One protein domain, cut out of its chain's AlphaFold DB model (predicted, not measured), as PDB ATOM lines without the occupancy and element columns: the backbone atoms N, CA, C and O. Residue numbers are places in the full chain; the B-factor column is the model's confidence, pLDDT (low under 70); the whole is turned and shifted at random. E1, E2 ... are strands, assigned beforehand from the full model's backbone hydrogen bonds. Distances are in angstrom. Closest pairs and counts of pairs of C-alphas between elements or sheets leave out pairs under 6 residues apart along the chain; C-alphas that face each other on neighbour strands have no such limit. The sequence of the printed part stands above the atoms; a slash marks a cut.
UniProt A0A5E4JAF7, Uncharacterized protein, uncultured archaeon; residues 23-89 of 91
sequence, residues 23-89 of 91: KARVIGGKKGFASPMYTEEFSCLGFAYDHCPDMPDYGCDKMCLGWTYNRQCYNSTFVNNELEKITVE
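Overview. This is residues 23 to 89 of the 91 residues of an uncharacterized protein of uncultured archaeon (UniProt A0A5E4JAF7). A four-stranded, strongly twisted antiparallel ribbon in which the long hairpin of E2 and E3 folds back on itself as a hook, with E1 in the hook between the first part of E2 and the first residues of E3. At the other end of E3, the hairpin of E3 and E4 twists away from the hook. The printed part has 67 residues with four named strands, E1, E2, E3 and E4 along the chain, no named helix, and the class is all strand. The sheet order is E1, E2, E3, E4, all antiparallel. The whole is compact, with a radius of gyration of the C-alphas of 12.5 A and spans of 35 by 28 by 22 A.

Along the chain. E1 is residues 23 to 30, beginning at C-alpha 23 at (248.832, 144.593, 226.740), and is 21.3 A from first to last C-alpha. E2 is residues 38 to 51, 18.9 A long, and bends by 136 degrees at Gly 46. E3 is residues 61 to 79, the longest strand by residues, 22.6 A from first to last C-alpha, and bends by 166 degrees at Leu 65. E4 is residues 82 to 88, 18.4 A long, ending at C-alpha 88 at (229.546, 148.871, 228.317).

Arrangement. The four strands form a meander, each strand the antiparallel neighbour of the one before, with E1 and E4 as edge strands. E1 and E2 are a hairpin at 137 degrees between directions; N 25 and O 42 are within hydrogen-bond range at 2.8 A. E2 and E3 are a hairpin at 147 degrees; N 39 and O 74 are within hydrogen-bond range at 2.8 A near one end, and N 51 and O 61 at 2.8 A at the other. E1 and E3 have 11 pairs of C-alphas within 8 A, and the closest C-alphas of the two are those of Arg 25 and Lys 62, 5.5 A apart. E3 and E4 are a hairpin at 117 degrees; N 77 and O 84 are within hydrogen-bond range at 3.0 A. E1 and E4 are apart.

Size, cuts and confidence. The C-alphas of Gly 66 and Asn 80 are the two farthest apart, at 37.1 A. From edge to edge the strands' lines turn by 98 degrees. The printed part has no cut. The link from E3 to E4 is tight, and those from E1 to E2 and from E2 to E3 are short. The mean pLDDT of the printed part is 73.1, with 23 residues under 70: residues 23 to 24, 28 to 36, 53 to 61, 78, and 82 to 83.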
ATOM      1  N   LYS A  23     248.931 143.143 226.598       67.06
ATOM      2  CA  LYS A  23     248.832 144.593 226.740       67.06
ATOM      3  C   LYS A  23     247.421 144.974 226.317       67.06
ATOM      4  O   LYS A  23     247.073 144.746 225.160       67.06
ATOM      5  N   ALA A  24     246.627 145.526 227.231       66.56
ATOM      6  CA  ALA A  24     245.360 146.163 226.878       66.56
ATOM      7  C   ALA A  24     245.651 147.339 225.929       66.56
ATOM      8  O   ALA A  24     246.526 148.170 226.215       66.56
ATOM      9  N   ARG A  25     245.001 147.361 224.764       72.94
ATOM     10  CA  ARG A  25     245.202 148.336 223.681       72.94
ATOM     11  C   ARG A  25     243.866 148.905 223.236       72.94
ATOM     12  O   ARG A  25     242.918 148.150 223.130       72.94
ATOM     13  N   VAL A  26     243.823 150.189 222.900       70.62
ATOM     14  CA  VAL A  26     242.660 150.820 222.260       70.62
ATOM     15  C   VAL A  26     242.754 150.598 220.751       70.62
ATOM     16  O   VAL A  26     243.727 151.045 220.140       70.62
ATOM     17  N   ILE A  27     241.776 149.903 220.168       71.56
ATOM     18  CA  ILE A  27     241.668 149.675 218.721       71.56
ATOM     19  C   ILE A  27     240.294 150.178 218.291       71.56
ATOM     20  O   ILE A  27     239.322 149.435 218.287       71.56
ATOM     21  N   GLY A  28     240.217 151.459 217.941       69.62
ATOM     22  CA  GLY A  28     238.986 152.061 217.444       69.62
ATOM     23  C   GLY A  28     237.971 152.420 218.533       69.62
ATOM     24  O   GLY A  28     238.314 152.759 219.668       69.62
ATOM     25  N   GLY A  29     236.703 152.428 218.129       67.00
ATOM     26  CA  GLY A  29     235.602 153.014 218.878       67.00
ATOM     27  C   GLY A  29     234.901 154.128 218.107       67.00
ATOM     28  O   GLY A  29     235.497 154.833 217.288       67.00
ATOM     29  N   LYS A  30     233.605 154.291 218.365       67.25
ATOM     30  CA  LYS A  30     232.800 155.360 217.780       67.25
ATOM     31  C   LYS A  30     233.079 156.661 218.540       67.25
ATOM     32  O   LYS A  30     232.348 157.035 219.452       67.25
ATOM     33  N   LYS A  31     234.186 157.319 218.187       62.09
ATOM     34  CA  LYS A  31     234.555 158.662 218.660       62.09
ATOM     35  C   LYS A  31     233.849 159.708 217.774       62.09
ATOM     36  O   LYS A  31     233.858 159.573 216.552       62.09
ATOM     37  N   GLY A  32     233.214 160.723 218.364       60.16
ATOM     38  CA  GLY A  32     232.513 161.799 217.634       60.16
ATOM     39  C   GLY A  32     230.997 161.842 217.873       60.16
ATOM     40  O   GLY A  32     230.464 161.039 218.618       60.16
ATOM     41  N   PHE A  33     230.278 162.776 217.237       54.72
ATOM     42  CA  PHE A  33     228.898 163.201 217.569       54.72
ATOM     43  C   PHE A  33     227.768 162.147 217.487       54.72
ATOM     44  O   PHE A  33     226.610 162.470 217.751       54.72
ATOM     45  N   ALA A  34     228.058 160.897 217.123       56.88
ATOM     46  CA  ALA A  34     227.051 159.853 216.963       56.88
ATOM     47  C   ALA A  34     226.943 158.987 218.228       56.88
ATOM     48  O   ALA A  34     227.751 158.086 218.445       56.88
ATOM     49  N   SER A  35     225.906 159.234 219.031       60.19
ATOM     50  CA  SER A  35     225.563 158.425 220.208       60.19
ATOM     51  C   SER A  35     225.096 157.005 219.813       60.19
ATOM     52  O   SER A  35     224.365 156.876 218.825       60.19
ATOM     53  N   PRO A  36     225.474 155.941 220.552       61.72
ATOM     54  CA  PRO A  36     226.387 155.950 221.695       61.72
ATOM     55  C   PRO A  36     227.855 156.011 221.255       61.72
ATOM     56  O   PRO A  36     228.282 155.276 220.360       61.72
ATOM     57  N   MET A  37     228.625 156.880 221.913       72.12
ATOM     58  CA  MET A  37     230.080 156.895 221.793       72.12
ATOM     59  C   MET A  37     230.658 155.780 222.660       72.12
ATOM     60  O   MET A  37     230.243 155.608 223.807       72.12
ATOM     61  N   TYR A  38     231.611 155.025 222.127       77.06
ATOM     62  CA  TYR A  38     232.333 154.015 222.895       77.06
ATOM     63  C   TYR A  38     233.736 153.828 222.332       77.06
ATOM     64  O   TYR A  38     233.969 154.017 221.142       77.06
ATOM     65  N   THR A  39     234.661 153.453 223.202       79.56
ATOM     66  CA  THR A  39     236.033 153.064 222.887       79.56
ATOM     67  C   THR A  39     236.133 151.554 222.982       79.56
ATOM     68  O   THR A  39     235.594 150.968 223.920       79.56
ATOM     69  N   GLU A  40     236.828 150.923 222.043       82.06
ATOM     70  CA  GLU A  40     237.083 149.487 222.098       82.06
ATOM     71  C   GLU A  40     238.520 149.230 222.534       82.06
ATOM     72  O   GLU A  40     239.474 149.705 221.913       82.06
ATOM     73  N   GLU A  41     238.679 148.454 223.599       85.00
ATOM     74  CA  GLU A  41     239.963 147.928 224.020       85.00
ATOM     75  C   GLU A  41     240.047 146.429 223.747       85.00
ATOM     76  O   GLU A  41     239.120 145.666 224.004       85.00
ATOM     77  N   PHE A  42     241.191 145.994 223.241       84.25
ATOM     78  CA  PHE A  42     241.513 144.601 222.986       84.25
ATOM     79  C   PHE A  42     242.869 144.279 223.605       84.25
ATOM     80  O   PHE A  42     243.798 145.090 223.601       84.25
ATOM     81  N   SER A  43     243.021 143.054 224.082       85.62
ATOM     82  CA  SER A  43     244.328 142.478 224.370       85.62
ATOM     83  C   SER A  43     245.004 142.066 223.064       85.62
ATOM     84  O   SER A  43     244.410 141.382 222.232       85.62
ATOM     85  N   CYS A  44     246.260 142.470 222.887       80.62
ATOM     86  CA  CYS A  44     247.069 142.075 221.736       80.62
ATOM     87  C   CYS A  44     247.972 140.887 222.083       80.62
ATOM     88  O   CYS A  44     248.805 140.990 222.986       80.62
ATOM     89  N   LEU A  45     247.839 139.790 221.336       80.62
ATOM     90  CA  LEU A  45     248.794 138.686 221.304       80.62
ATOM     91  C   LEU A  45     249.734 138.889 220.104       80.62
ATOM     92  O   LEU A  45     249.413 138.494 218.981       80.62
ATOM     93  N   GLY A  46     250.878 139.536 220.328       76.06
ATOM     94  CA  GLY A  46     251.848 139.847 219.273       76.06
ATOM     95  C   GLY A  46     252.585 141.162 219.510       76.06
ATOM     96  O   GLY A  46     252.786 141.589 220.648       76.06
ATOM     97  N   PHE A  47     252.986 141.827 218.426       74.19
ATOM     98  CA  PHE A  47     253.622 143.141 218.503       74.19
ATOM     99  C   PHE A  47     252.556 144.229 218.495       74.19
ATOM    100  O   PHE A  47     251.684 144.239 217.639       74.19
ATOM    101  N   ALA A  48     252.646 145.189 219.408       75.19
ATOM    102  CA  ALA A  48     251.769 146.351 219.384       75.19
ATOM    103  C   ALA A  48     252.575 147.626 219.148       75.19
ATOM    104  O   ALA A  48     253.621 147.809 219.774       75.19
ATOM    105  N   TYR A  49     252.059 148.491 218.281       72.38
ATOM    106  CA  TYR A  49     252.688 149.735 217.854       72.38
ATOM    107  C   TYR A  49     251.690 150.891 217.936       72.38
ATOM    108  O   TYR A  49     250.479 150.682 217.874       72.38
ATOM    109  N   ASP A  50     252.202 152.104 218.112       78.00
ATOM    110  CA  ASP A  50     251.373 153.302 218.186       78.00
ATOM    111  C   ASP A  50     251.154 153.824 216.758       78.00
ATOM    112  O   ASP A  50     252.111 154.039 216.013       78.00
ATOM    113  N   HIS A  51     249.892 153.972 216.362       76.75
ATOM    114  CA  HIS A  51     249.483 154.541 215.087       76.75
ATOM    115  C   HIS A  51     248.736 155.844 215.358       76.75
ATOM    116  O   HIS A  51     247.624 155.847 215.882       76.75
ATOM    117  N   CYS A  52     249.374 156.958 215.019       73.31
ATOM    118  CA  CYS A  52     248.785 158.284 215.123       73.31
ATOM    119  C   CYS A  52     248.361 158.708 213.712       73.31
ATOM    120  O   CYS A  52     249.233 159.090 212.932       73.31
ATOM    121  N   PRO A  53     247.076 158.582 213.337       66.69
ATOM    122  CA  PRO A  53     246.601 159.170 212.091       66.69
ATOM    123  C   PRO A  53     246.793 160.695 212.131       66.69
ATOM    124  O   PRO A  53     246.667 161.305 213.189       66.69
ATOM    125  N   ASP A  54     247.035 161.325 210.978       62.69
ATOM    126  CA  ASP A  54     247.264 162.782 210.855       62.69
ATOM    127  C   ASP A  54     246.038 163.650 211.228       62.69
ATOM    128  O   ASP A  54     246.064 164.875 211.108       62.69
ATOM    129  N   MET A  55     244.938 163.034 211.672       56.06
ATOM    130  CA  MET A  55     243.734 163.733 212.111       56.06
ATOM    131  C   MET A  55     243.848 164.116 213.599       56.06
ATOM    132  O   MET A  55     243.950 163.226 214.446       56.06
ATOM    133  N   PRO A  56     243.765 165.415 213.948       51.53
ATOM    134  CA  PRO A  56     244.026 165.908 215.303       51.53
ATOM    135  C   PRO A  56     243.049 165.367 216.356       51.53
ATOM    136  O   PRO A  56     243.423 165.211 217.517       51.53
ATOM    137  N   ASP A  57     241.824 165.028 215.952       53.69
ATOM    138  CA  ASP A  57     240.757 164.613 216.870       53.69
ATOM    139  C   ASP A  57     240.792 163.119 217.231       53.69
ATOM    140  O   ASP A  57     240.107 162.685 218.158       53.69
ATOM    141  N   TYR A  58     241.571 162.308 216.508       55.66
ATOM    142  CA  TYR A  58     241.525 160.849 216.651       55.66
ATOM    143  C   TYR A  58     242.518 160.297 217.683       55.66
ATOM    144  O   TYR A  58     242.316 159.189 218.194       55.66
ATOM    145  N   GLY A  59     243.515 161.096 218.082       64.19
ATOM    146  CA  GLY A  59     244.585 160.672 218.986       64.19
ATOM    147  C   GLY A  59     245.427 159.532 218.401       64.19
ATOM    148  O   GLY A  59     245.210 159.080 217.282       64.19
ATOM    149  N   CYS A  60     246.417 159.060 219.156       63.84
ATOM    150  CA  CYS A  60     247.179 157.872 218.776       63.84
ATOM    151  C   CYS A  60     246.451 156.612 219.248       63.84
ATOM    152  O   CYS A  60     246.285 156.412 220.453       63.84
ATOM    153  N   ASP A  61     246.074 155.740 218.315       69.31
ATOM    154  CA  ASP A  61     245.513 154.428 218.624       69.31
ATOM    155  C   ASP A  61     246.634 153.376 218.651       69.31
ATOM    156  O   ASP A  61     247.626 153.464 217.924       69.31
ATOM    157  N   LYS A  62     246.515 152.361 219.515       70.19
ATOM    158  CA  LYS A  62     247.540 151.312 219.633       70.19
ATOM    159  C   LYS A  62     247.136 150.113 218.792       70.19
ATOM    160  O   LYS A  62     246.311 149.309 219.214       70.19
ATOM    161  N   MET A  63     247.750 149.956 217.628       74.12
ATOM    162  CA  MET A  63     247.481 148.839 216.729       74.12
ATOM    163  C   MET A  63     248.227 147.564 217.143       74.12
ATOM    164  O   MET A  63     249.297 147.604 217.754       74.12
ATOM    165  N   CYS A  64     247.644 146.413 216.802       78.88
ATOM    166  CA  CYS A  64     248.185 145.084 217.076       78.88
ATOM    167  C   CYS A  64     248.573 144.374 215.768       78.88
ATOM    168  O   CYS A  64     247.720 144.127 214.922       78.88
ATOM    169  N   LEU A  65     249.849 144.014 215.619       76.75
ATOM    170  CA  LEU A  65     250.359 143.054 214.635       76.75
ATOM    171  C   LEU A  65     250.340 141.658 215.268       76.75
ATOM    172  O   LEU A  65     251.297 141.244 215.932       76.75
ATOM    173  N   GLY A  66     249.228 140.951 215.093       79.06
ATOM    174  CA  GLY A  66     249.002 139.637 215.685       79.06
ATOM    175  C   GLY A  66     247.516 139.343 215.843       79.06
ATOM    176  O   GLY A  66     246.715 139.712 214.986       79.06
ATOM    177  N   TRP A  67     247.152 138.686 216.944       81.44
ATOM    178  CA  TRP A  67     245.763 138.349 217.253       81.44
ATOM    179  C   TRP A  67     245.208 139.264 218.349       81.44
ATOM    180  O   TRP A  67     245.810 139.405 219.413       81.44
ATOM    181  N   THR A  68     244.032 139.850 218.123       85.44
ATOM    182  CA  THR A  68     243.299 140.641 219.125       85.44
ATOM    183  C   THR A  68     242.264 139.780 219.844       85.44
ATOM    184  O   THR A  68     241.491 139.068 219.203       85.44
ATOM    185  N   TYR A  69     242.219 139.836 221.170       81.94
ATOM    186  CA  TYR A  69     241.278 139.072 221.993       81.94
ATOM    187  C   TYR A  69     240.807 139.901 223.190       81.94
ATOM    188  O   TYR A  69     241.310 140.997 223.410       81.94
ATOM    189  N   ASN A  70     239.848 139.392 223.972       84.00
ATOM    190  CA  ASN A  70     239.314 140.088 225.150       84.00
ATOM    191  C   ASN A  70     238.805 141.510 224.824       84.00
ATOM    192  O   ASN A  70     239.245 142.480 225.438       84.00
ATOM    193  N   ARG A  71     237.923 141.620 223.817       85.56
ATOM    194  CA  ARG A  71     237.259 142.878 223.437       85.56
ATOM    195  C   ARG A  71     236.471 143.409 224.632       85.56
ATOM    196  O   ARG A  71     235.629 142.700 225.178       85.56
ATOM    197  N   GLN A  72     236.740 144.647 225.014       86.56
ATOM    198  CA  GLN A  72     236.051 145.374 226.068       86.56
ATOM    199  C   GLN A  72     235.660 146.743 225.530       86.56
ATOM    200  O   GLN A  72     236.485 147.439 224.944       86.56
ATOM    201  N   CYS A  73     234.405 147.127 225.717       84.12
ATOM    202  CA  CYS A  73     233.916 148.421 225.274       84.12
ATOM    203  C   CYS A  73     233.741 149.332 226.480       84.12
ATOM    204  O   CYS A  73     233.238 148.913 227.521       84.12
ATOM    205  N   TYR A  74     234.174 150.578 226.338       83.50
ATOM    206  CA  TYR A  74     234.139 151.568 227.401       83.50
ATOM    207  C   TYR A  74     233.527 152.859 226.896       83.50
ATOM    208  O   TYR A  74     233.938 153.381 225.861       83.50
ATOM    209  N   ASN A  75     232.606 153.430 227.660       81.94
ATOM    210  CA  ASN A  75     232.262 154.830 227.490       81.94
ATOM    211  C   ASN A  75     233.217 155.676 228.339       81.94
ATOM    212  O   ASN A  75     233.439 155.379 229.513       81.94
ATOM    213  N   SER A  76     233.830 156.680 227.717       72.31
ATOM    214  CA  SER A  76     234.773 157.588 228.373       72.31
ATOM    215  C   SER A  76     234.043 158.894 228.633       72.31
ATOM    216  O   SER A  76     233.673 159.583 227.685       72.31
ATOM    217  N   THR A  77     233.826 159.235 229.898       71.69
ATOM    218  CA  THR A  77     233.231 160.520 230.269       71.69
ATOM    219  C   THR A  77     234.186 161.282 231.172       71.69
ATOM    220  O   THR A  77     234.856 160.696 232.019       71.69
ATOM    221  N   PHE A  78     234.272 162.595 230.981       67.88
ATOM    222  CA  PHE A  78     235.002 163.453 231.905       67.88
ATOM    223  C   PHE A  78     234.077 163.813 233.065       67.88
ATOM    224  O   PHE A  78     233.101 164.540 232.881       67.88
ATOM    225  N   VAL A  79     234.383 163.309 234.258       74.06
ATOM    226  CA  VAL A  79     233.697 163.663 235.506       74.06
ATOM    227  C   VAL A  79     234.741 164.313 236.404       74.06
ATOM    228  O   VAL A  79     235.791 163.736 236.651       74.06
ATOM    229  N   ASN A  80     234.500 165.544 236.861       76.12
ATOM    230  CA  ASN A  80     235.437 166.286 237.721       76.12
ATOM    231  C   ASN A  80     236.873 166.419 237.157       76.12
ATOM    232  O   ASN A  80     237.835 166.374 237.916       76.12
ATOM    233  N   ASN A  81     237.029 166.597 235.839       76.25
ATOM    234  CA  ASN A  81     238.323 166.601 235.123       76.25
ATOM    235  C   ASN A  81     239.110 165.278 235.165       76.25
ATOM    236  O   ASN A  81     240.244 165.230 234.687       76.25
ATOM    237  N   GLU A  82     238.512 164.197 235.658       67.81
ATOM    238  CA  GLU A  82     239.060 162.848 235.571       67.81
ATOM    239  C   GLU A  82     238.350 162.077 234.456       67.81
ATOM    240  O   GLU A  82     237.147 162.227 234.229       67.81
ATOM    241  N   LEU A  83     239.113 161.276 233.711       67.94
ATOM    242  CA  LEU A  83     238.563 160.436 232.655       67.94
ATOM    243  C   LEU A  83     238.048 159.140 233.283       67.94
ATOM    244  O   LEU A  83     238.826 158.232 233.582       67.94
ATOM    245  N   GLU A  84     236.736 159.062 233.486       77.81
ATOM    246  CA  GLU A  84     236.077 157.881 234.025       77.81
ATOM    247  C   GLU A  84     235.705 156.929 232.879       77.81
ATOM    248  O   GLU A  84     235.103 157.328 231.874       77.81
ATOM    249  N   LYS A  85     236.104 155.659 233.016       76.88
ATOM    250  CA  LYS A  85     235.798 154.592 232.056       76.88
ATOM    251  C   LYS A  85     234.685 153.718 232.611       76.88
ATOM    252  O   LYS A  85     234.880 153.035 233.613       76.88
ATOM    253  N   ILE A  86     233.551 153.686 231.920       82.06
ATOM    254  CA  ILE A  86     232.422 152.819 232.265       82.06
ATOM    255  C   ILE A  86     232.377 151.683 231.249       82.06
ATOM    256  O   ILE A  86     232.211 151.936 230.055       82.06
ATOM    257  N   THR A  87     232.535 150.440 231.705       83.38
ATOM    258  CA  THR A  87     232.404 149.261 230.841       83.38
ATOM    259  C   THR A  87     230.974 149.164 230.320       83.38
ATOM    260  O   THR A  87     230.021 149.197 231.097       83.38
ATOM    261  N   VAL A  88     230.828 149.030 229.008       82.94
ATOM    262  CA  VAL A  88     229.546 148.871 228.317       82.94
ATOM    263  C   VAL A  88     229.561 147.591 227.491       82.94
ATOM    264  O   VAL A  88     230.625 147.079 227.133       82.94
ATOM    265  N   GLU A  89     228.380 147.063 227.179       80.19
ATOM    266  CA  GLU A  89     228.282 145.971 226.214       80.19
ATOM    267  C   GLU A  89     228.762 146.441 224.842       80.19
ATOM    268  O   GLU A  89     228.425 147.527 224.363       80.19
TER     269      GLU A  89